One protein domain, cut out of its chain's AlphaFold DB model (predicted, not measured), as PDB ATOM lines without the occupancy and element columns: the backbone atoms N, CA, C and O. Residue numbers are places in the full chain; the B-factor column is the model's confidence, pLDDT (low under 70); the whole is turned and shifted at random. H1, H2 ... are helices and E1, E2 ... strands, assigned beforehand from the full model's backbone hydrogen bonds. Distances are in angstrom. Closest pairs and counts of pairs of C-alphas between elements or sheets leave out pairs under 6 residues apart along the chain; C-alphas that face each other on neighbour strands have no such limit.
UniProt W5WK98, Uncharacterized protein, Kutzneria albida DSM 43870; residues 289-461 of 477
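What this domain is: This is residues 289 to 461 of the 477 residues of an uncharacterized protein of Kutzneria albida DSM 43870 (UniProt W5WK98). A strongly twisted sheet of five strands forms the middle of three layers, with helices over both faces: the long H3 and the shorter H1 cover one face, and H4 packs on the other with H6 side by side with it. H3 runs out past the sheet at its first residues, where residues 311 to 316 stick out. The printed part has 173 residues with seven named helices and five named strands, in the order H1 H2 H3 E1 E2 E3 H4 E4 H5 H6 E5 H7. The mixed sheet runs E1 E2 E3 E4 E5; the class is mixed, helices and strands, and the whole is compact, with a radius of gyration of the C-alphas of 15.7 A and spans of 45 by 42 by 30 A.

Where its parts are: The strands are E1, residues 356 to 360, E2, 365 to 373, 17.0 A long, E3, 388 to 395, 18.9 A long, E4, 421 to 425, and E5, 450 to 453. E2 bends by 114 degrees at residue 370. The helices are H1, residues 289 to 298, from C-alpha 289 at (21.437, 14.185, 112.348), H2, 302 to 306, H3, 315 to 340, 36.7 A long, H4, 403 to 414, H5, 427 to 431, H6, 434 to 447, 20.0 A long, and H7, 458 to 461, ending with C-alpha 461 at (31.969, 24.163, 122.209).

How they stand to each other: E1, E2 and E3 form a meander, each strand the antiparallel neighbour of the one before; N 357 and O 369 are 2.8 A apart, N 368 and O 391 2.9 A. E3, H4, E4 and E4, H5 H6, E5 are strand-helix-strand units, parallel neighbour strands with helices between, with right-handed crossovers; N 422 and O 392 are 2.9 A apart, N 452 and O 423 2.8 A. H3 runs along the strands over E2 and E3, at a height over the sheet of 8.8 A; H1, on the same face, lies over E1. H1 and H3, with residues 324 to 335 of H3 alone, touch at a steep tilt of 45 degrees, opposite ways, closest at the C-alphas of Glu 291 and Ala 328, 4.6 A. H4 lies on the opposite face, over E3 and E4. H4 and H6 touch at a shallow tilt of 8 degrees, the same way; their closest C-alphas, of Ile 411 and Ala 444, are 6.2 A apart. H5 only grazes the sheet, with residues 427 to 430. H2 touches H1, closest at the C-alphas of Leu 296 and Pro 302, 5.2 A. H7 is close to H3 but not clearly touching, closest at the C-alphas of Arg 326 and Met 461, 6.1 A. Every O i to N i+4 pair is within hydrogen-bond range in H1, H2, H3 and H6; H4 has 7 of 8, H5 0 of 1 but 2 of 2 O i to N i+3 pairs, and H7 is too short for an O i to N i+4 pair.

The domain as a whole: The C-alphas farthest apart, of Ile 313 and Pro 387, are 45.3 A apart. The printed part has no cut; the long links are H3 to E1 and E2 to E3. The mean pLDDT of the printed part is 92.2, and residues 344 to 351 and 382 to 383 are under 70.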
ATOM      1  N   PRO A 289      22.709  13.863 113.006       96.62
ATOM      2  CA  PRO A 289      21.437  14.185 112.348       96.62
ATOM      3  C   PRO A 289      20.667  15.335 113.014       96.62
ATOM      4  O   PRO A 289      20.264  16.273 112.333       96.62
ATOM      5  N   ALA A 290      20.577  15.324 114.350       96.75
ATOM      6  CA  ALA A 290      19.953  16.409 115.111       96.75
ATOM      7  C   ALA A 290      20.612  17.782 114.873       96.75
ATOM      8  O   ALA A 290      19.924  18.793 114.786       96.75
ATOM      9  N   GLU A 291      21.939  17.835 114.715       98.19
ATOM     10  CA  GLU A 291      22.628  19.100 114.430       98.19
ATOM     11  C   GLU A 291      22.270  19.620 113.040       98.19
ATOM     12  O   GLU A 291      22.070  20.817 112.856       98.19
ATOM     13  N   VAL A 292      22.186  18.721 112.055       98.12
ATOM     14  CA  VAL A 292      21.822  19.077 110.680       98.12
ATOM     15  C   VAL A 292      20.406  19.628 110.623       98.12
ATOM     16  O   VAL A 292      20.177  20.633 109.954       98.12
ATOM     17  N   GLU A 293      19.468  18.995 111.321       97.69
ATOM     18  CA  GLU A 293      18.081  19.448 111.376       97.69
ATOM     19  C   GLU A 293      17.961  20.860 111.952       97.69
ATOM     20  O   GLU A 293      17.341  21.727 111.333       97.69
ATOM     21  N   ILE A 294      18.647  21.117 113.068       98.12
ATOM     22  CA  ILE A 294      18.690  22.442 113.685       98.12
ATOM     23  C   ILE A 294      19.356  23.466 112.770       98.12
ATOM     24  O   ILE A 294      18.806  24.545 112.563       98.12
ATOM     25  N   LEU A 295      20.499  23.140 112.165       98.06
ATOM     26  CA  LEU A 295      21.186  24.059 111.257       98.06
ATOM     27  C   LEU A 295      20.322  24.400 110.040       98.06
ATOM     28  O   LEU A 295      20.234  25.572 109.689       98.06
ATOM     29  N   LEU A 296      19.647  23.415 109.435       97.38
ATOM     30  CA  LEU A 296      18.728  23.633 108.312       97.38
ATOM     31  C   LEU A 296      17.527  24.514 108.679       97.38
ATOM     32  O   LEU A 296      16.986  25.171 107.793       97.38
ATOM     33  N   ALA A 297      17.091  24.509 109.941       96.81
ATOM     34  CA  ALA A 297      15.951  25.292 110.407       96.81
ATOM     35  C   ALA A 297      16.331  26.697 110.903       96.81
ATOM     36  O   ALA A 297      15.622  27.658 110.618       96.81
ATOM     37  N   TRP A 298      17.414  26.818 111.675       97.19
ATOM     38  CA  TRP A 298      17.727  28.023 112.456       97.19
ATOM     39  C   TRP A 298      18.791  28.914 111.820       97.19
ATOM     40  O   TRP A 298      18.850  30.110 112.135       97.19
ATOM     41  N   SER A 299      19.643  28.347 110.961       96.56
ATOM     42  CA  SER A 299      20.689  29.119 110.300       96.56
ATOM     43  C   SER A 299      20.124  29.929 109.143       96.56
ATOM     44  O   SER A 299      19.264  29.480 108.388       96.56
ATOM     45  N   THR A 300      20.664  31.131 108.959       95.25
ATOM     46  CA  THR A 300      20.323  31.988 107.812       95.25
ATOM     47  C   THR A 300      20.983  31.524 106.511       95.25
ATOM     48  O   THR A 300      20.526  31.886 105.428       95.25
ATOM     49  N   ALA A 301      22.047  30.715 106.596       94.94
ATOM     50  CA  ALA A 301      22.812  30.229 105.449       94.94
ATOM     51  C   ALA A 301      23.217  28.748 105.612       94.94
ATOM     52  O   ALA A 301      24.398  28.410 105.465       94.94
ATOM     53  N   PRO A 302      22.261  27.829 105.842       95.69
ATOM     54  CA  PRO A 302      22.548  26.473 106.313       95.69
ATOM     55  C   PRO A 302      23.470  25.681 105.384       95.69
ATOM     56  O   PRO A 302      24.364  24.969 105.839       95.69
ATOM     57  N   GLY A 303      23.304  25.835 104.065       93.94
ATOM     58  CA  GLY A 303      24.170  25.192 103.076       93.94
ATOM     59  C   GLY A 303      25.624  25.671 103.140       93.94
ATOM     60  O   GLY A 303      26.532  24.877 102.904       93.94
ATOM     61  N   SER A 304      25.867  26.941 103.488       94.81
ATOM     62  CA  SER A 304      27.221  27.477 103.692       94.81
ATOM     63  C   SER A 304      27.830  26.930 104.978       94.81
ATOM     64  O   SER A 304      28.941  26.394 104.950       94.81
ATOM     65  N   THR A 305      27.076  26.998 106.079       96.62
ATOM     66  CA  THR A 305      27.503  26.580 107.419       96.62
ATOM     67  C   THR A 305      27.837  25.086 107.456       96.62
ATOM     68  O   THR A 305      28.958  24.709 107.798       96.62
ATOM     69  N   LEU A 306      26.933  24.216 106.985       96.38
ATOM     70  CA  LEU A 306      27.129  22.755 106.966       96.38
ATOM     71  C   LEU A 306      28.293  22.299 106.072       96.38
ATOM     72  O   LEU A 306      28.825  21.201 106.249       96.38
ATOM     73  N   ARG A 307      28.701  23.138 105.113       94.50
ATOM     74  CA  ARG A 307      29.833  22.897 104.206       94.50
ATOM     75  C   ARG A 307      31.104  23.643 104.620       94.50
ATOM     76  O   ARG A 307      32.125  23.485 103.953       94.50
ATOM     77  N   GLY A 308      31.055  24.457 105.675       95.06
ATOM     78  CA  GLY A 308      32.183  25.269 106.131       95.06
ATOM     79  C   GLY A 308      32.700  26.255 105.078       95.06
ATOM     80  O   GLY A 308      33.908  26.472 104.986       95.06
ATOM     81  N   LEU A 309      31.822  26.807 104.232       94.94
ATOM     82  CA  LEU A 309      32.242  27.677 103.122       94.94
ATOM     83  C   LEU A 309      32.600  29.099 103.569       94.94
ATOM     84  O   LEU A 309      33.298  29.809 102.843       94.94
ATOM     85  N   THR A 310      32.160  29.509 104.756       95.25
ATOM     86  CA  THR A 310      32.456  30.830 105.306       95.25
ATOM     87  C   THR A 310      33.942  30.964 105.613       95.25
ATOM     88  O   THR A 310      34.530  30.185 106.364       95.25
ATOM     89  N   ASN A 311      34.573  31.971 105.008       93.56
ATOM     90  CA  ASN A 311      35.985  32.249 105.218       93.56
ATOM     91  C   ASN A 311      36.195  32.796 106.644       93.56
ATOM     92  O   ASN A 311      35.583  33.808 106.972       93.56
ATOM     93  N   PRO A 312      37.096  32.218 107.463       94.12
ATOM     94  CA  PRO A 312      37.397  32.737 108.802       94.12
ATOM     95  C   PRO A 312      37.899  34.191 108.833       94.12
ATOM     96  O   PRO A 312      37.874  34.830 109.883       94.12
ATOM     97  N   ILE A 313      38.369  34.723 107.697       95.81
ATOM     98  CA  ILE A 313      38.724  36.144 107.551       95.81
ATOM     99  C   ILE A 313      37.474  37.039 107.672       95.81
ATOM    100  O   ILE A 313      37.568  38.139 108.216       95.81
ATOM    101  N   ASP A 314      36.302  36.563 107.238       96.12
ATOM    102  CA  ASP A 314      35.004  37.214 107.460       96.12
ATOM    103  C   ASP A 314      34.510  36.902 108.882       96.12
ATOM    104  O   ASP A 314      33.638  36.062 109.112       96.12
ATOM    105  N   ARG A 315      35.146  37.553 109.863       95.31
ATOM    106  CA  ARG A 315      34.972  37.252 111.293       95.31
ATOM    107  C   ARG A 315      33.520  37.327 111.753       95.31
ATOM    108  O   ARG A 315      33.127  36.516 112.580       95.31
ATOM    109  N   ALA A 316      32.742  38.279 111.236       95.81
ATOM    110  CA  ALA A 316      31.353  38.464 111.646       95.81
ATOM    111  C   ALA A 316      30.490  37.273 111.214       95.81
ATOM    112  O   ALA A 316      29.840  36.651 112.051       95.81
ATOM    113  N   ARG A 317      30.547  36.892 109.930       95.62
ATOM    114  CA  ARG A 317      29.791  35.733 109.435       95.62
ATOM    115  C   ARG A 317      30.273  34.429 110.054       95.62
ATOM    116  O   ARG A 317      29.457  33.596 110.429       95.62
ATOM    117  N   TYR A 318      31.585  34.271 110.204       96.94
ATOM    118  CA  TYR A 318      32.158  33.079 110.819       96.94
ATOM    119  C   TYR A 318      31.759  32.944 112.299       96.94
ATOM    120  O   TYR A 318      31.493  31.837 112.761       96.94
ATOM    121  N   ALA A 319      31.662  34.055 113.036       95.81
ATOM    122  CA  ALA A 319      31.143  34.054 114.403       95.81
ATOM    123  C   ALA A 319      29.656  33.664 114.454       95.81
ATOM    124  O   ALA A 319      29.280  32.865 115.307       95.81
ATOM    125  N   CYS A 320      28.827  34.152 113.522       95.94
ATOM    126  CA  CYS A 320      27.428  33.721 113.410       95.94
ATOM    127  C   CYS A 320      27.309  32.213 113.138       95.94
ATOM    128  O   CYS A 320      26.553  31.537 113.828       95.94
ATOM    129  N   ASP A 321      28.102  31.673 112.207       97.56
ATOM    130  CA  ASP A 321      28.134  30.231 111.932       97.56
ATOM    131  C   ASP A 321      28.547  29.416 113.165       97.56
ATOM    132  O   ASP A 321      27.991  28.351 113.425       97.56
ATOM    133  N   ILE A 322      29.517  29.907 113.946       97.56
ATOM    134  CA  ILE A 322      29.918  29.262 115.203       97.56
ATOM    135  C   ILE A 322      28.751  29.221 116.192       97.56
ATOM    136  O   ILE A 322      28.543  28.179 116.812       97.56
ATOM    137  N   LEU A 323      28.004  30.316 116.348       96.25
ATOM    138  CA  LEU A 323      26.851  30.370 117.251       96.25
ATOM    139  C   LEU A 323      25.742  29.409 116.804       96.25
ATOM    140  O   LEU A 323      25.239  28.644 117.625       96.25
ATOM    141  N   ASP A 324      25.422  29.372 115.508       97.50
ATOM    142  CA  ASP A 324      24.434  28.436 114.959       97.50
ATOM    143  C   ASP A 324      24.865  26.971 115.194       97.50
ATOM    144  O   ASP A 324      24.066  26.136 115.627       97.50
ATOM    145  N   VAL A 325      26.150  26.648 114.981       98.38
ATOM    146  CA  VAL A 325      26.694  25.300 115.231       98.38
ATOM    147  C   VAL A 325      26.682  24.948 116.719       98.38
ATOM    148  O   VAL A 325      26.366  23.811 117.065       98.38
ATOM    149  N   ARG A 326      26.995  25.889 117.616       97.88
ATOM    150  CA  ARG A 326      26.923  25.663 119.068       97.88
ATOM    151  C   ARG A 326      25.494  25.378 119.514       97.88
ATOM    152  O   ARG A 326      25.275  24.405 120.234       97.88
ATOM    153  N   ALA A 327      24.529  26.154 119.029       97.88
ATOM    154  CA  ALA A 327      23.124  25.923 119.325       97.88
ATOM    155  C   ALA A 327      22.674  24.527 118.864       97.88
ATOM    156  O   ALA A 327      22.102  23.767 119.646       97.88
ATOM    157  N   ALA A 328      23.035  24.134 117.642       98.38
ATOM    158  CA  ALA A 328      22.774  22.795 117.121       98.38
ATOM    159  C   ALA A 328      23.431  21.683 117.962       98.38
ATOM    160  O   ALA A 328      22.813  20.651 118.225       98.38
ATOM    161  N   MET A 329      24.666  21.898 118.426       98.06
ATOM    162  CA  MET A 329      25.382  20.958 119.293       98.06
ATOM    163  C   MET A 329      24.710  20.774 120.658       98.06
ATOM    164  O   MET A 329      24.680  19.644 121.143       98.06
ATOM    165  N   LEU A 330      24.174  21.843 121.266       98.06
ATOM    166  CA  LEU A 330      23.431  21.763 122.531       98.06
ATOM    167  C   LEU A 330      22.167  20.919 122.363       98.06
ATOM    168  O   LEU A 330      21.963  19.965 123.110       98.06
ATOM    169  N   VAL A 331      21.357  21.198 121.337       98.06
ATOM    170  CA  VAL A 331      20.150  20.399 121.067       98.06
ATOM    171  C   VAL A 331      20.510  18.936 120.815       98.06
ATOM    172  O   VAL A 331      19.859  18.037 121.340       98.06
ATOM    173  N   ALA A 332      21.585  18.673 120.069       96.81
ATOM    174  CA  ALA A 332      22.052  17.313 119.838       96.81
ATOM    175  C   ALA A 332      22.576  16.626 121.112       96.81
ATOM    176  O   ALA A 332      22.493  15.405 121.213       96.81
ATOM    177  N   ALA A 333      23.113  17.376 122.081       95.88
ATOM    178  CA  ALA A 333      23.483  16.839 123.388       95.88
ATOM    179  C   ALA A 333      22.243  16.410 124.182       95.88
ATOM    180  O   ALA A 333      22.219  15.288 124.683       95.88
ATOM    181  N   ALA A 334      21.196  17.240 124.213       96.25
ATOM    182  CA  ALA A 334      19.917  16.873 124.824       96.25
ATOM    183  C   ALA A 334      19.281  15.660 124.122       96.25
ATOM    184  O   ALA A 334      18.859  14.717 124.783       96.25
ATOM    185  N   HIS A 335      19.282  15.638 122.783       95.75
ATOM    186  CA  HIS A 335      18.779  14.511 121.986       95.75
ATOM    187  C   HIS A 335      19.476  13.194 122.352       95.75
ATOM    188  O   HIS A 335      18.798  12.217 122.662       95.75
ATOM    189  N   ARG A 336      20.817  13.181 122.418       93.75
ATOM    190  CA  ARG A 336      21.588  11.996 122.833       93.75
ATOM    191  C   ARG A 336      21.342  11.608 124.288       93.75
ATOM    192  O   ARG A 336      21.199  10.425 124.570       93.75
ATOM    193  N   ARG A 337      21.264  12.583 125.200       93.31
ATOM    194  CA  ARG A 337      20.995  12.329 126.625       93.31
ATOM    195  C   ARG A 337      19.646  11.643 126.832       93.31
ATOM    196  O   ARG A 337      19.561  10.731 127.649       93.31
ATOM    197  N   ILE A 338      18.623  12.061 126.086       94.25
ATOM    198  CA  ILE A 338      17.303  11.422 126.100       94.25
ATOM    199  C   ILE A 338      17.394  10.031 125.464       94.25
ATOM    200  O   ILE A 338      16.885   9.072 126.035       94.25
ATOM    201  N   ALA A 339      18.066   9.904 124.317       92.62
ATOM    202  CA  ALA A 339      18.188   8.632 123.604       92.62
ATOM    203  C   ALA A 339      18.903   7.550 124.429       92.62
ATOM    204  O   ALA A 339      18.523   6.389 124.334       92.62
ATOM    205  N   ALA A 340      19.878   7.923 125.265       89.62
ATOM    206  CA  ALA A 340      20.563   7.012 126.188       89.62
ATOM    207  C   ALA A 340      19.639   6.458 127.297       89.62
ATOM    208  O   ALA A 340      19.854   5.355 127.793       89.62
ATOM    209  N   GLY A 341      18.573   7.181 127.662       86.44
ATOM    210  CA  GLY A 341      17.638   6.763 128.709       86.44
ATOM    211  C   GLY A 341      18.240   6.832 130.119       86.44
ATOM    212  O   GLY A 341      18.900   7.813 130.471       86.44
ATOM    213  N   ASP A 342      17.972   5.810 130.936       80.44
ATOM    214  CA  ASP A 342      18.451   5.712 132.328       80.44
ATOM    215  C   ASP A 342      19.904   5.182 132.428       80.44
ATOM    216  O   ASP A 342      20.472   5.160 133.520       80.44
ATOM    217  N   ASP A 343      20.518   4.755 131.317       72.19
ATOM    218  CA  ASP A 343      21.862   4.171 131.306       72.19
ATOM    219  C   ASP A 343      22.928   5.208 130.910       72.19
ATOM    220  O   ASP A 343      23.156   5.503 129.736       72.19
ATOM    221  N   GLU A 344      23.608   5.779 131.908       61.66
ATOM    222  CA  GLU A 344      24.702   6.736 131.688       61.66
ATOM    223  C   GLU A 344      25.953   6.096 131.054       61.66
ATOM    224  O   GLU A 344      26.825   6.820 130.564       61.66
ATOM    225  N   ALA A 345      26.069   4.759 131.049       55.12
ATOM    226  CA  ALA A 345      27.222   4.060 130.479       55.12
ATOM    227  C   ALA A 345      27.182   3.976 128.939       55.12
ATOM    228  O   ALA A 345      28.209   3.684 128.321       55.12
ATOM    229  N   LEU A 346      26.036   4.279 128.318       52.28
ATOM    230  CA  LEU A 346      25.791   4.205 126.875       52.28
ATOM    231  C   LEU A 346      25.805   5.605 126.240       52.28
ATOM    232  O   LEU A 346      24.779   6.158 125.854       52.28
ATOM    233  N   LEU A 347      26.989   6.218 126.145       51.03
ATOM    234  CA  LEU A 347      27.163   7.490 125.420       51.03
ATOM    235  C   LEU A 347      27.636   7.313 123.969       51.03
ATOM    236  O   LEU A 347      27.730   8.305 123.237       51.03
ATOM    237  N   ASP A 348      27.889   6.079 123.534       51.84
ATOM    238  CA  ASP A 348      28.110   5.778 122.124       51.84
ATOM    239  C   ASP A 348      26.751   5.639 121.422       51.84
ATOM    240  O   ASP A 348      25.884   4.874 121.832       51.84
ATOM    241  N   ALA A 349      26.551   6.420 120.355       49.22
ATOM    242  CA  ALA A 349      25.269   6.600 119.660       49.22
ATOM    243  C   ALA A 349      24.659   5.318 119.044       49.22
ATOM    244  O   ALA A 349      23.582   5.387 118.452       49.22
ATOM    245  N   GLU A 350      25.351   4.182 119.134       53.56
ATOM    246  CA  GLU A 350      24.917   2.899 118.576       53.56
ATOM    247  C   GLU A 350      23.949   2.145 119.504       53.56
ATOM    248  O   GLU A 350      23.145   1.362 119.002       53.56
ATOM    249  N   ASP A 351      23.918   2.478 120.801       61.69
ATOM    250  CA  ASP A 351      23.085   1.815 121.814       61.69
ATOM    251  C   ASP A 351      22.050   2.779 122.422       61.69
ATOM    252  O   ASP A 351      21.970   2.987 123.633       61.69
ATOM    253  N   ALA A 352      21.247   3.418 121.567       71.81
ATOM    254  CA  ALA A 352      20.138   4.243 122.040       71.81
ATOM    255  C   ALA A 352      19.116   3.373 122.798       71.81
ATOM    256  O   ALA A 352      18.451   2.523 122.202       71.81
ATOM    257  N   GLY A 353      18.954   3.621 124.100       80.88
ATOM    258  CA  GLY A 353      17.946   2.980 124.945       80.88
ATOM    259  C   GLY A 353      16.502   3.300 124.539       80.88
ATOM    260  O   GLY A 353      15.591   2.545 124.877       80.88
ATOM    261  N   GLN A 354      16.274   4.386 123.791       90.88
ATOM    262  CA  GLN A 354      14.971   4.723 123.210       90.88
ATOM    263  C   GLN A 354      15.080   5.548 121.920       90.88
ATOM    264  O   GLN A 354      16.085   6.210 121.652       90.88
ATOM    265  N   GLN A 355      14.003   5.558 121.129       91.12
ATOM    266  CA  GLN A 355      13.891   6.435 119.963       91.12
ATOM    267  C   GLN A 355      13.509   7.858 120.376       91.12
ATOM    268  O   GLN A 355      12.597   8.065 121.174       91.12
ATOM    269  N   VAL A 356      14.181   8.846 119.780       93.94
ATOM    270  CA  VAL A 356      13.916  10.270 120.024       93.94
ATOM    271  C   VAL A 356      13.646  10.976 118.703       93.94
ATOM    272  O   VAL A 356      14.530  11.096 117.850       93.94
ATOM    273  N   GLY A 357      12.418  11.460 118.555       95.25
ATOM    274  CA  GLY A 357      12.014  12.356 117.479       95.25
ATOM    275  C   GLY A 357      12.489  13.784 117.742       95.25
ATOM    276  O   GLY A 357      12.499  14.251 118.883       95.25
ATOM    277  N   LEU A 358      12.876  14.468 116.670       96.62
ATOM    278  CA  LEU A 358      13.206  15.887 116.645       96.62
ATOM    279  C   LEU A 358      12.456  16.527 115.473       96.62
ATOM    280  O   LEU A 358      12.309  15.905 114.425       96.62
ATOM    281  N   SER A 359      11.975  17.746 115.702       96.75
ATOM    282  CA  SER A 359      11.346  18.618 114.711       96.75
ATOM    283  C   SER A 359      11.777  20.053 114.998       96.75
ATOM    284  O   SER A 359      11.648  20.504 116.136       96.75
ATOM    285  N   ALA A 360      12.342  20.767 114.024       96.75
ATOM    286  CA  ALA A 360      12.925  22.096 114.244       96.75
ATOM    287  C   ALA A 360      12.166  23.206 113.510       96.75
ATOM    288  O   ALA A 360      12.105  23.236 112.284       96.75
ATOM    289  N   ASP A 361      11.663  24.194 114.239       95.50
ATOM    290  CA  ASP A 361      10.896  25.302 113.679       95.50
ATOM    291  C   ASP A 361      11.799  26.483 113.275       95.50
ATOM    292  O   ASP A 361      12.890  26.694 113.809       95.50
ATOM    293  N   GLY A 362      11.342  27.291 112.311       93.25
ATOM    294  CA  GLY A 362      12.075  28.475 111.829       93.25
ATOM    295  C   GLY A 362      12.133  29.641 112.828       93.25
ATOM    296  O   GLY A 362      12.853  30.611 112.605       93.25
ATOM    297  N   ASP A 363      11.399  29.553 113.939       94.56
ATOM    298  CA  ASP A 363      11.359  30.538 115.029       94.56
ATOM    299  C   ASP A 363      12.481  30.342 116.071       94.56
ATOM    300  O   ASP A 363      12.483  30.998 117.115       94.56
ATOM    301  N   ARG A 364      13.453  29.464 115.776       96.38
ATOM    302  CA  ARG A 364      14.530  29.025 116.682       96.38
ATOM    303  C   ARG A 364      14.056  28.194 117.871       96.38
ATOM    304  O   ARG A 364      14.727  28.153 118.899       96.38
ATOM    305  N   THR A 365      12.931  27.509 117.723       97.50
ATOM    306  CA  THR A 365      12.503  26.466 118.653       97.50
ATOM    307  C   THR A 365      12.530  25.095 117.977       97.50
ATOM    308  O   THR A 365      12.669  24.972 116.759       97.50
ATOM    309  N   CYS A 366      12.475  24.035 118.773       97.81
ATOM    310  CA  CYS A 366      12.340  22.666 118.300       97.81
ATOM    311  C   CYS A 366      11.492  21.845 119.270       97.81
ATOM    312  O   CYS A 366      11.388  22.169 120.453       97.81
ATOM    313  N   CYS A 367      10.911  20.759 118.784       97.75
ATOM    314  CA  CYS A 367      10.176  19.790 119.574       97.75
ATOM    315  C   CYS A 367      10.965  18.483 119.662       97.75
ATOM    316  O   CYS A 367      11.376  17.936 118.639       97.75
ATOM    317  N   LEU A 368      11.144  17.978 120.880       97.56
ATOM    318  CA  LEU A 368      11.672  16.646 121.162       97.56
ATOM    319  C   LEU A 368      10.523  15.740 121.610       97.56
ATOM    320  O   LEU A 368       9.692  16.156 122.420       97.56
ATOM    321  N   THR A 369      10.478  14.514 121.094       97.19
ATOM    322  CA  THR A 369       9.477  13.496 121.459       97.19
ATOM    323  C   THR A 369      10.157  12.167 121.742       97.19
ATOM    324  O   THR A 369      10.968  11.725 120.930       97.19
ATOM    325  N   ALA A 370       9.816  11.517 122.848       96.38
ATOM    326  CA  ALA A 370      10.320  10.193 123.204       96.38
ATOM    327  C   ALA A 370       9.332   9.483 124.141       96.38
ATOM    328  O   ALA A 370       8.405  10.116 124.655       96.38
ATOM    329  N   ASP A 371       9.548   8.194 124.403       95.75
ATOM    330  CA  ASP A 371       8.734   7.442 125.367       95.75
ATOM    331  C   ASP A 371       8.877   8.021 126.780       95.75
ATOM    332  O   ASP A 371       7.902   8.105 127.531       95.75
ATOM    333  N   ARG A 372      10.087   8.476 127.133       95.31
ATOM    334  CA  ARG A 372      10.362   9.200 128.375       95.31
ATOM    335  C   ARG A 372      11.475  10.225 128.181       95.31
ATOM    336  O   ARG A 372      12.620   9.882 127.914       95.31
ATOM    337  N   ILE A 373      11.157  11.492 128.407       96.12
ATOM    338  CA  ILE A 373      12.109  12.598 128.490       96.12
ATOM    339  C   ILE A 373      12.294  12.940 129.964       96.12
ATOM    340  O   ILE A 373      11.377  13.447 130.613       96.12
ATOM    341  N   ASP A 374      13.490  12.669 130.474       94.38
ATOM    342  CA  ASP A 374      13.910  13.013 131.828       94.38
ATOM    343  C   ASP A 374      15.273  13.704 131.759       94.38
ATOM    344  O   ASP A 374      16.270  13.096 131.378       94.38
ATOM    345  N   LEU A 375      15.280  15.005 132.055       94.62
ATOM    346  CA  LEU A 375      16.475  15.855 132.103       94.62
ATOM    347  C   LEU A 375      16.560  16.564 133.459       94.62
ATOM    348  O   LEU A 375      16.997  17.713 133.558       94.62
ATOM    349  N   THR A 376      16.073  15.901 134.513       93.88
ATOM    350  CA  THR A 376      16.050  16.448 135.875       93.88
ATOM    351  C   THR A 376      17.461  16.774 136.379       93.88
ATOM    352  O   THR A 376      17.652  17.753 137.095       93.88
ATOM    353  N   ASP A 377      18.461  16.002 135.952       92.75
ATOM    354  CA  ASP A 377      19.889  16.217 136.212       92.75
ATOM    355  C   ASP A 377      20.442  17.509 135.583       92.75
ATOM    356  O   ASP A 377      21.470  18.019 136.031       92.75
ATOM    357  N   TRP A 378      19.774  18.054 134.562       95.88
ATOM    358  CA  TRP A 378      20.160  19.301 133.891       95.88
ATOM    359  C   TRP A 378      19.352  20.506 134.387       95.88
ATOM    360  O   TRP A 378      19.634  21.635 133.987       95.88
ATOM    361  N   LEU A 379      18.341  20.311 135.234       96.06
ATOM    362  CA  LEU A 379      17.429  21.376 135.644       96.06
ATOM    363  C   LEU A 379      18.110  22.396 136.576       96.06
ATOM    364  O   LEU A 379      18.732  22.040 137.577       96.06
ATOM    365  N   LEU A 380      17.943  23.688 136.278       94.25
ATOM    366  CA  LEU A 380      18.380  24.797 137.127       94.25
ATOM    367  C   LEU A 380      17.178  25.540 137.727       94.25
ATOM    368  O   LEU A 380      16.560  26.367 137.059       94.25
ATOM    369  N   GLY A 381      16.912  25.306 139.015       86.06
ATOM    370  CA  GLY A 381      15.820  25.951 139.761       86.06
ATOM    371  C   GLY A 381      14.439  25.334 139.494       86.06
ATOM    372  O   GLY A 381      14.371  24.198 139.038       86.06
ATOM    373  N   GLY A 382      13.379  26.102 139.801       68.31
ATOM    374  CA  GLY A 382      11.981  25.935 139.357       68.31
ATOM    375  C   GLY A 382      11.248  24.603 139.616       68.31
ATOM    376  O   GLY A 382      11.831  23.621 140.073       68.31
ATOM    377  N   PRO A 383       9.926  24.540 139.347       63.88
ATOM    378  CA  PRO A 383       9.184  23.283 139.324       63.88
ATOM    379  C   PRO A 383       9.593  22.428 138.113       63.88
ATOM    380  O   PRO A 383       9.728  22.925 136.997       63.88
ATOM    381  N   SER A 384       9.755  21.123 138.331       75.31
ATOM    382  CA  SER A 384      10.042  20.155 137.268       75.31
ATOM    383  C   SER A 384       8.747  19.681 136.604       75.31
ATOM    384  O   SER A 384       7.804  19.292 137.292       75.31
ATOM    385  N   ALA A 385       8.720  19.677 135.269       81.25
ATOM    386  CA  ALA A 385       7.687  19.013 134.469       81.25
ATOM    387  C   ALA A 385       8.138  17.622 133.975       81.25
ATOM    388  O   ALA A 385       7.513  17.053 133.080       81.25
ATOM    389  N   PHE A 386       9.240  17.095 134.519       87.12
ATOM    390  CA  PHE A 386       9.767  15.779 134.171       87.12
ATOM    391  C   PHE A 386       9.213  14.671 135.083       87.12
ATOM    392  O   PHE A 386       8.938  14.921 136.260       87.12
ATOM    393  N   PRO A 387       9.102  13.432 134.572       90.75
ATOM    394  CA  PRO A 387       9.292  13.052 133.172       90.75
ATOM    395  C   PRO A 387       8.137  13.534 132.274       90.75
ATOM    396  O   PRO A 387       6.996  13.639 132.713       90.75
ATOM    397  N   THR A 388       8.428  13.784 130.997       95.50
ATOM    398  CA  THR A 388       7.432  14.114 129.956       95.50
ATOM    399  C   THR A 388       7.640  13.230 128.725       95.50
ATOM    400  O   THR A 388       8.672  12.584 128.601       95.50
ATOM    401  N   THR A 389       6.692  13.182 127.794       97.00
ATOM    402  CA  THR A 389       6.847  12.492 126.493       97.00
ATOM    403  C   THR A 389       7.166  13.456 125.350       97.00
ATOM    404  O   THR A 389       7.651  13.061 124.290       97.00
ATOM    405  N   GLN A 390       6.912  14.746 125.565       97.31
ATOM    406  CA  GLN A 390       7.129  15.807 124.594       97.31
ATOM    407  C   GLN A 390       7.652  17.053 125.300       97.31
ATOM    408  O   GLN A 390       7.178  17.407 126.381       97.31
ATOM    409  N   MET A 391       8.617  17.729 124.680       97.44
ATOM    410  CA  MET A 391       9.182  18.972 125.193       97.44
ATOM    411  C   MET A 391       9.498  19.933 124.048       97.44
ATOM    412  O   MET A 391      10.163  19.554 123.081       97.44
ATOM    413  N   ARG A 392       9.064  21.191 124.173       97.75
ATOM    414  CA  ARG A 392       9.502  22.271 123.282       97.75
ATOM    415  C   ARG A 392      10.726  22.954 123.868       97.75
ATOM    416  O   ARG A 392      10.778  23.245 125.060       97.75
ATOM    417  N   LEU A 393      11.717  23.198 123.028       97.50
ATOM    418  CA  LEU A 393      13.034  23.643 123.444       97.50
ATOM    419  C   LEU A 393      13.524  24.788 122.558       97.50
ATOM    420  O   LEU A 393      13.263  24.819 121.359       97.50
ATOM    421  N   THR A 394      14.250  25.725 123.152       98.06
ATOM    422  CA  THR A 394      15.059  26.737 122.453       98.06
ATOM    423  C   THR A 394      16.434  26.776 123.101       98.06
ATOM    424  O   THR A 394      16.603  26.324 124.232       98.06
ATOM    425  N   VAL A 395      17.416  27.353 122.417       97.94
ATOM    426  CA  VAL A 395      18.750  27.562 122.983       97.94
ATOM    427  C   VAL A 395      18.943  29.016 123.411       97.94
ATOM    428  O   VAL A 395      18.616  29.934 122.654       97.94
ATOM    429  N   ALA A 396      19.518  29.213 124.598       96.94
ATOM    430  CA  ALA A 396      20.126  30.464 125.030       96.94
ATOM    431  C   ALA A 396      21.644  30.277 125.135       96.94
ATOM    432  O   ALA A 396      22.149  29.664 126.075       96.94
ATOM    433  N   ASP A 397      22.365  30.792 124.140       93.62
ATOM    434  CA  ASP A 397      23.814  30.663 124.034       93.62
ATOM    435  C   ASP A 397      24.443  32.011 123.673       93.62
ATOM    436  O   ASP A 397      24.148  32.576 122.618       93.62
ATOM    437  N   ALA A 398      25.258  32.552 124.575       90.75
ATOM    438  CA  ALA A 398      25.855  33.877 124.446       90.75
ATOM    439  C   ALA A 398      27.107  34.011 125.320       90.75
ATOM    440  O   ALA A 398      27.365  33.181 126.194       90.75
ATOM    441  N   GLU A 399      27.862  35.086 125.109       86.88
ATOM    442  CA  GLU A 399      28.917  35.484 126.041       86.88
ATOM    443  C   GLU A 399      28.316  35.925 127.395       86.88
ATOM    444  O   GLU A 399      27.155  36.357 127.448       86.88
ATOM    445  N   PRO A 400      29.069  35.828 128.510       83.81
ATOM    446  CA  PRO A 400      28.533  36.031 129.857       83.81
ATOM    447  C   PRO A 400      27.793  37.353 130.086       83.81
ATOM    448  O   PRO A 400      26.865  37.403 130.893       83.81
ATOM    449  N   ASP A 401      28.202  38.429 129.416       85.94
ATOM    450  CA  ASP A 401      27.608  39.765 129.496       85.94
ATOM    451  C   ASP A 401      26.267  39.887 128.756       85.94
ATOM    452  O   ASP A 401      25.445  40.709 129.154       85.94
ATOM    453  N   GLN A 402      26.014  39.027 127.768       90.38
ATOM    454  CA  GLN A 402      24.802  39.005 126.940       90.38
ATOM    455  C   GLN A 402      23.780  37.939 127.367       90.38
ATOM    456  O   GLN A 402      22.652  37.941 126.876       90.38
ATOM    457  N   LEU A 403      24.149  37.036 128.286       88.88
ATOM    458  CA  LEU A 403      23.303  35.908 128.697       88.88
ATOM    459  C   LEU A 403      21.884  36.340 129.090       88.88
ATOM    460  O   LEU A 403      20.923  35.758 128.604       88.88
ATOM    461  N   GLU A 404      21.735  37.363 129.934       92.38
ATOM    462  CA  GLU A 404      20.423  37.775 130.459       92.38
ATOM    463  C   GLU A 404      19.436  38.160 129.342       92.38
ATOM    464  O   GLU A 404      18.298  37.694 129.342       92.38
ATOM    465  N   GLU A 405      19.882  38.935 128.350       95.00
ATOM    466  CA  GLU A 405      19.057  39.329 127.202       95.00
ATOM    467  C   GLU A 405      18.658  38.116 126.353       95.00
ATOM    468  O   GLU A 405      17.488  37.949 126.003       95.00
ATOM    469  N   VAL A 406      19.612  37.225 126.068       95.38
ATOM    470  CA  VAL A 406      19.356  36.025 125.261       95.38
ATOM    471  C   VAL A 406      18.393  35.066 125.967       95.38
ATOM    472  O   VAL A 406      17.536  34.476 125.308       95.38
ATOM    473  N   PHE A 407      18.467  34.955 127.297       96.62
ATOM    474  CA  PHE A 407      17.495  34.197 128.086       96.62
ATOM    475  C   PHE A 407      16.093  34.797 128.009       96.62
ATOM    476  O   PHE A 407      15.143  34.048 127.807       96.62
ATOM    477  N   HIS A 408      15.943  36.119 128.116       96.38
ATOM    478  CA  HIS A 408      14.631  36.756 127.983       96.38
ATOM    479  C   HIS A 408      13.996  36.475 126.618       96.38
ATOM    480  O   HIS A 408      12.864  36.004 126.560       96.38
ATOM    481  N   VAL A 409      14.756  36.637 125.531       96.81
ATOM    482  CA  VAL A 409      14.278  36.319 124.175       96.81
ATOM    483  C   VAL A 409      13.891  34.840 124.045       96.81
ATOM    484  O   VAL A 409      12.895  34.509 123.405       96.81
ATOM    485  N   ALA A 410      14.676  33.936 124.634       97.19
ATOM    486  CA  ALA A 410      14.397  32.505 124.630       97.19
ATOM    487  C   ALA A 410      13.122  32.150 125.422       97.19
ATOM    488  O   ALA A 410      12.300  31.373 124.940       97.19
ATOM    489  N   ILE A 411      12.932  32.744 126.602       97.12
ATOM    490  CA  ILE A 411      11.741  32.557 127.441       97.12
ATOM    491  C   ILE A 411      10.495  33.079 126.718       97.12
ATOM    492  O   ILE A 411       9.492  32.371 126.649       97.12
ATOM    493  N   ASP A 412      10.568  34.264 126.111       96.81
ATOM    494  CA  ASP A 412       9.437  34.880 125.409       96.81
ATOM    495  C   ASP A 412       8.938  34.018 124.238       96.81
ATOM    496  O   ASP A 412       7.730  33.912 124.017       96.81
ATOM    497  N   ARG A 413       9.844  33.332 123.522       95.62
ATOM    498  CA  ARG A 413       9.479  32.368 122.462       95.62
ATOM    499  C   ARG A 413       8.685  31.174 122.990       95.62
ATOM    500  O   ARG A 413       7.907  30.584 122.245       95.62
ATOM    501  N   LEU A 414       8.904  30.796 124.246       96.12
ATOM    502  CA  LEU A 414       8.309  29.612 124.860       96.12
ATOM    503  C   LEU A 414       7.096  29.917 125.744       96.12
ATOM    504  O   LEU A 414       6.316  29.010 126.011       96.12
ATOM    505  N   ALA A 415       6.889  31.170 126.150       91.44
ATOM    506  CA  ALA A 415       5.841  31.563 127.096       91.44
ATOM    507  C   ALA A 415       4.402  31.238 126.640       91.44
ATOM    508  O   ALA A 415       3.486  31.221 127.455       91.44
ATOM    509  N   GLN A 416       4.186  31.006 125.340       88.69
ATOM    510  CA  GLN A 416       2.876  30.662 124.762       88.69
ATOM    511  C   GLN A 416       2.718  29.166 124.453       88.69
ATOM    512  O   GLN A 416       1.721  28.750 123.862       88.69
ATOM    513  N   VAL A 417       3.712  28.348 124.794       90.50
ATOM    514  CA  VAL A 417       3.702  26.918 124.493       90.50
ATOM    515  C   VAL A 417       2.889  26.178 125.549       90.50
ATOM    516  O   VAL A 417       3.129  26.311 126.744       90.50
ATOM    517  N   ASN A 418       1.954  25.342 125.102       88.69
ATOM    518  CA  ASN A 418       1.263  24.408 125.985       88.69
ATOM    519  C   ASN A 418       2.151  23.182 126.247       88.69
ATOM    520  O   ASN A 418       2.597  22.535 125.298       88.69
ATOM    521  N   GLY A 419       2.348  22.822 127.516       91.94
ATOM    522  CA  GLY A 419       3.107  21.634 127.926       91.94
ATOM    523  C   GLY A 419       4.521  21.947 128.416       91.94
ATOM    524  O   GLY A 419       4.814  23.070 128.818       91.94
ATOM    525  N   ALA A 420       5.394  20.937 128.425       95.44
ATOM    526  CA  ALA A 420       6.765  21.094 128.901       95.44
ATOM    527  C   ALA A 420       7.586  21.960 127.931       95.44
ATOM    528  O   ALA A 420       7.772  21.603 126.764       95.44
ATOM    529  N   ALA A 421       8.100  23.083 128.429       96.75
ATOM    530  CA  ALA A 421       8.919  24.018 127.671       96.75
ATOM    531  C   ALA A 421      10.238  24.297 128.401       96.75
ATOM    532  O   ALA A 421      10.246  24.456 129.622       96.75
ATOM    533  N   ALA A 422      11.347  24.356 127.663       97.50
ATOM    534  CA  ALA A 422      12.673  24.526 128.246       97.50
ATOM    535  C   ALA A 422      13.612  25.426 127.430       97.50
ATOM    536  O   ALA A 422      13.738  25.289 126.212       97.50
ATOM    537  N   VAL A 423      14.357  26.287 128.121       97.88
ATOM    538  CA  VAL A 423      15.535  26.966 127.570       97.88
ATOM    539  C   VAL A 423      16.774  26.137 127.885       97.88
ATOM    540  O   VAL A 423      17.105  25.929 129.050       97.88
ATOM    541  N   LEU A 424      17.475  25.690 126.847       97.94
ATOM    542  CA  LEU A 424      18.734  24.964 126.957       97.94
ATOM    543  C   LEU A 424      19.921  25.922 126.858       97.94
ATOM    544  O   LEU A 424      19.983  26.748 125.947       97.94
ATOM    545  N   CYS A 425      20.885  25.786 127.759       97.50
ATOM    546  CA  CYS A 425      22.061  26.647 127.814       97.50
ATOM    547  C   CYS A 425      23.328  25.868 128.206       97.50
ATOM    548  O   CYS A 425      23.230  24.789 128.799       97.50
ATOM    549  N   PRO A 426      24.526  26.396 127.894       96.69
ATOM    550  CA  PRO A 426      25.780  25.847 128.395       96.69
ATOM    551  C   PRO A 426      25.926  25.973 129.914       96.69
ATOM    552  O   PRO A 426      25.343  26.847 130.560       96.69
ATOM    553  N   ARG A 427      26.844  25.179 130.471       95.75
ATOM    554  CA  ARG A 427      27.209  25.164 131.892       95.75
ATOM    555  C   ARG A 427      27.714  26.497 132.432       95.75
ATOM    556  O   ARG A 427      27.674  26.720 133.643       95.75
ATOM    557  N   ASP A 428      28.167  27.396 131.560       93.25
ATOM    558  CA  ASP A 428      28.707  28.704 131.935       93.25
ATOM    559  C   ASP A 428      27.717  29.545 132.761       93.25
ATOM    560  O   ASP A 428      28.151  30.336 133.600       93.25
ATOM    561  N   ILE A 429      26.400  29.329 132.636       94.50
ATOM    562  CA  ILE A 429      25.395  30.011 133.469       94.50
ATOM    563  C   ILE A 429      25.608  29.780 134.973       94.50
ATOM    564  O   ILE A 429      25.327  30.667 135.783       94.50
ATOM    565  N   LEU A 430      26.173  28.634 135.365       93.50
ATOM    566  CA  LEU A 430      26.464  28.323 136.767       93.50
ATOM    567  C   LEU A 430      27.588  29.193 137.337       93.50
ATOM    568  O   LEU A 430      27.651  29.379 138.550       93.50
ATOM    569  N   SER A 431      28.448  29.734 136.468       92.00
ATOM    570  CA  SER A 431      29.536  30.648 136.830       92.00
ATOM    571  C   SER A 431      29.117  32.124 136.829       92.00
ATOM    572  O   SER A 431      29.906  32.994 137.198       92.00
ATOM    573  N   SER A 432      27.881  32.420 136.412       90.69
ATOM    574  CA  SER A 432      27.356  33.782 136.404       90.69
ATOM    575  C   SER A 432      27.105  34.306 137.823       90.69
ATOM    576  O   SER A 432      26.971  33.547 138.784       90.69
ATOM    577  N   ASN A 433      27.037  35.634 137.956       93.56
ATOM    578  CA  ASN A 433      26.679  36.289 139.212       93.56
ATOM    579  C   ASN A 433      25.311  35.785 139.716       93.56
ATOM    580  O   ASN A 433      24.342  35.756 138.955       93.56
ATOM    581  N   GLU A 434      25.230  35.453 141.007       94.44
ATOM    582  CA  GLU A 434      24.033  34.915 141.660       94.44
ATOM    583  C   GLU A 434      22.779  35.770 141.427       94.44
ATOM    584  O   GLU A 434      21.762  35.239 140.991       94.44
ATOM    585  N   THR A 435      22.870  37.097 141.557       95.00
ATOM    586  CA  THR A 435      21.750  38.020 141.314       95.00
ATOM    587  C   THR A 435      21.274  37.999 139.857       95.00
ATOM    588  O   THR A 435      20.096  38.200 139.566       95.00
ATOM    589  N   ARG A 436      22.177  37.785 138.891       93.88
ATOM    590  CA  ARG A 436      21.787  37.620 137.479       93.88
ATOM    591  C   ARG A 436      21.086  36.279 137.276       93.88
ATOM    592  O   ARG A 436      20.030  36.247 136.652       93.88
ATOM    593  N   ARG A 437      21.637  35.202 137.834       94.69
ATOM    594  CA  ARG A 437      21.054  33.861 137.761       94.69
ATOM    595  C   ARG A 437      19.651  33.815 138.373       94.69
ATOM    596  O   ARG A 437      18.740  33.302 137.737       94.69
ATOM    597  N   GLU A 438      19.451  34.413 139.545       94.62
ATOM    598  CA  GLU A 438      18.140  34.508 140.205       94.62
ATOM    599  C   GLU A 438      17.107  35.264 139.365       94.62
ATOM    600  O   GLU A 438      15.953  34.842 139.291       94.62
ATOM    601  N   ARG A 439      17.505  36.355 138.691       94.94
ATOM    602  CA  ARG A 439      16.614  37.095 137.780       94.94
ATOM    603  C   ARG A 439      16.181  36.246 136.588       94.94
ATOM    604  O   ARG A 439      14.997  36.259 136.255       94.94
ATOM    605  N   ILE A 440      17.112  35.498 135.995       95.12
ATOM    606  CA  ILE A 440      16.838  34.585 134.877       95.12
ATOM    607  C   ILE A 440      15.885  33.466 135.322       95.12
ATOM    608  O   ILE A 440      14.844  33.282 134.696       95.12
ATOM    609  N   VAL A 441      16.184  32.782 136.434       95.56
ATOM    610  CA  VAL A 441      15.324  31.720 136.995       95.56
ATOM    611  C   VAL A 441      13.934  32.263 137.325       95.56
ATOM    612  O   VAL A 441      12.936  31.711 136.881       95.56
ATOM    613  N   SER A 442      13.851  33.414 137.996       95.12
ATOM    614  CA  SER A 442      12.567  34.037 138.339       95.12
ATOM    615  C   SER A 442      11.747  34.429 137.105       95.12
ATOM    616  O   SER A 442      10.518  34.430 137.155       95.12
ATOM    617  N   ALA A 443      12.399  34.835 136.010       95.19
ATOM    618  CA  ALA A 443      11.719  35.141 134.755       95.19
ATOM    619  C   ALA A 443      11.176  33.875 134.084       95.19
ATOM    620  O   ALA A 443      10.034  33.884 133.628       95.19
ATOM    621  N   ALA A 444      11.964  32.801 134.079       95.50
ATOM    622  CA  ALA A 444      11.572  31.513 133.521       95.50
ATOM    623  C   ALA A 444      10.412  30.883 134.318       95.50
ATOM    624  O   ALA A 444       9.400  30.515 133.724       95.50
ATOM    625  N   ASP A 445      10.483  30.902 135.654       94.88
ATOM    626  CA  ASP A 445       9.426  30.407 136.548       94.88
ATOM    627  C   ASP A 445       8.090  31.128 136.319       94.88
ATOM    628  O   ASP A 445       7.041  30.490 136.225       94.88
ATOM    629  N   ARG A 446       8.108  32.463 136.164       94.56
ATOM    630  CA  ARG A 446       6.894  33.244 135.855       94.56
ATOM    631  C   ARG A 446       6.275  32.881 134.506       94.56
ATOM    632  O   ARG A 446       5.068  33.041 134.346       94.56
ATOM    633  N   ALA A 447       7.090  32.438 133.554       94.62
ATOM    634  CA  ALA A 447       6.645  32.006 132.236       94.62
ATOM    635  C   ALA A 447       6.298  30.508 132.179       94.62
ATOM    636  O   ALA A 447       5.851  30.040 131.136       94.62
ATOM    637  N   GLY A 448       6.504  29.750 133.265       94.19
ATOM    638  CA  GLY A 448       6.339  28.293 133.268       94.19
ATOM    639  C   GLY A 448       7.363  27.564 132.390       94.19
ATOM    640  O   GLY A 448       7.067  26.493 131.867       94.19
ATOM    641  N   VAL A 449       8.548  28.150 132.195       96.06
ATOM    642  CA  VAL A 449       9.611  27.618 131.334       96.06
ATOM    643  C   VAL A 449      10.753  27.088 132.198       96.06
ATOM    644  O   VAL A 449      11.254  27.785 133.074       96.06
ATOM    645  N   MET A 450      11.200  25.862 131.931       96.81
ATOM    646  CA  MET A 450      12.344  25.254 132.614       96.81
ATOM    647  C   MET A 450      13.668  25.798 132.063       96.81
ATOM    648  O   MET A 450      13.771  26.133 130.881       96.81
ATOM    649  N   ILE A 451      14.715  25.823 132.887       97.25
ATOM    650  CA  ILE A 451      16.084  26.092 132.430       97.25
ATOM    651  C   ILE A 451      16.884  24.800 132.522       97.25
ATOM    652  O   ILE A 451      17.038  24.240 133.604       97.25
ATOM    653  N   LEU A 452      17.406  24.349 131.383       97.56
ATOM    654  CA  LEU A 452      18.256  23.172 131.275       97.56
ATOM    655  C   LEU A 452      19.696  23.605 131.031       97.56
ATOM    656  O   LEU A 452      19.992  24.347 130.091       97.56
ATOM    657  N   VAL A 453      20.594  23.120 131.873       97.25
ATOM    658  CA  VAL A 453      22.021  23.412 131.851       97.25
ATOM    659  C   VAL A 453      22.751  22.178 131.357       97.25
ATOM    660  O   VAL A 453      22.960  21.218 132.096       97.25
ATOM    661  N   ALA A 454      23.149  22.219 130.093       96.19
ATOM    662  CA  ALA A 454      23.936  21.158 129.495       96.19
ATOM    663  C   ALA A 454      25.337  21.104 130.146       96.19
ATOM    664  O   ALA A 454      25.863  22.142 130.567       96.19
ATOM    665  N   PRO A 455      25.981  19.927 130.234       95.00
ATOM    666  CA  PRO A 455      27.300  19.790 130.855       95.00
ATOM    667  C   PRO A 455      28.424  20.502 130.080       95.00
ATOM    668  O   PRO A 455      29.522  20.685 130.616       95.00
ATOM    669  N   GLU A 456      28.180  20.887 128.827       93.88
ATOM    670  CA  GLU A 456      29.132  21.556 127.950       93.88
ATOM    671  C   GLU A 456      29.442  23.005 128.351       93.88
ATOM    672  O   GLU A 456      28.574  23.761 128.771       93.88
ATOM    673  N   TYR A 457      30.691  23.419 128.114       94.12
ATOM    674  CA  TYR A 457      31.149  24.802 128.277       94.12
ATOM    675  C   TYR A 457      31.346  25.505 126.930       94.12
ATOM    676  O   TYR A 457      31.875  24.921 125.972       94.12
ATOM    677  N   THR A 458      31.036  26.795 126.902       94.19
ATOM    678  CA  THR A 458      31.118  27.707 125.758       94.19
ATOM    679  C   THR A 458      32.479  27.682 125.047       94.19
ATOM    680  O   THR A 458      32.501  27.482 123.823       94.19
ATOM    681  N   PRO A 459      33.638  27.802 125.732       94.81
ATOM    682  CA  PRO A 459      34.935  27.768 125.051       94.81
ATOM    683  C   PRO A 459      35.202  26.429 124.350       94.81
ATOM    684  O   PRO A 459      35.628  26.392 123.193       94.81
ATOM    685  N   GLY A 460      34.892  25.314 125.020       95.38
ATOM    686  CA  GLY A 460      35.066  23.972 124.460       95.38
ATOM    687  C   GLY A 460      34.137  23.712 123.274       95.38
ATOM    688  O   GLY A 460      34.532  23.087 122.287       95.38
ATOM    689  N   MET A 461      32.907  24.221 123.329       96.31
ATOM    690  CA  MET A 461      31.969  24.163 122.209       96.31
ATOM    691  C   MET A 461      32.418  25.013 121.025       96.31
ATOM    692  O   MET A 461      32.382  24.526 119.901       96.31
TER     693      MET A 461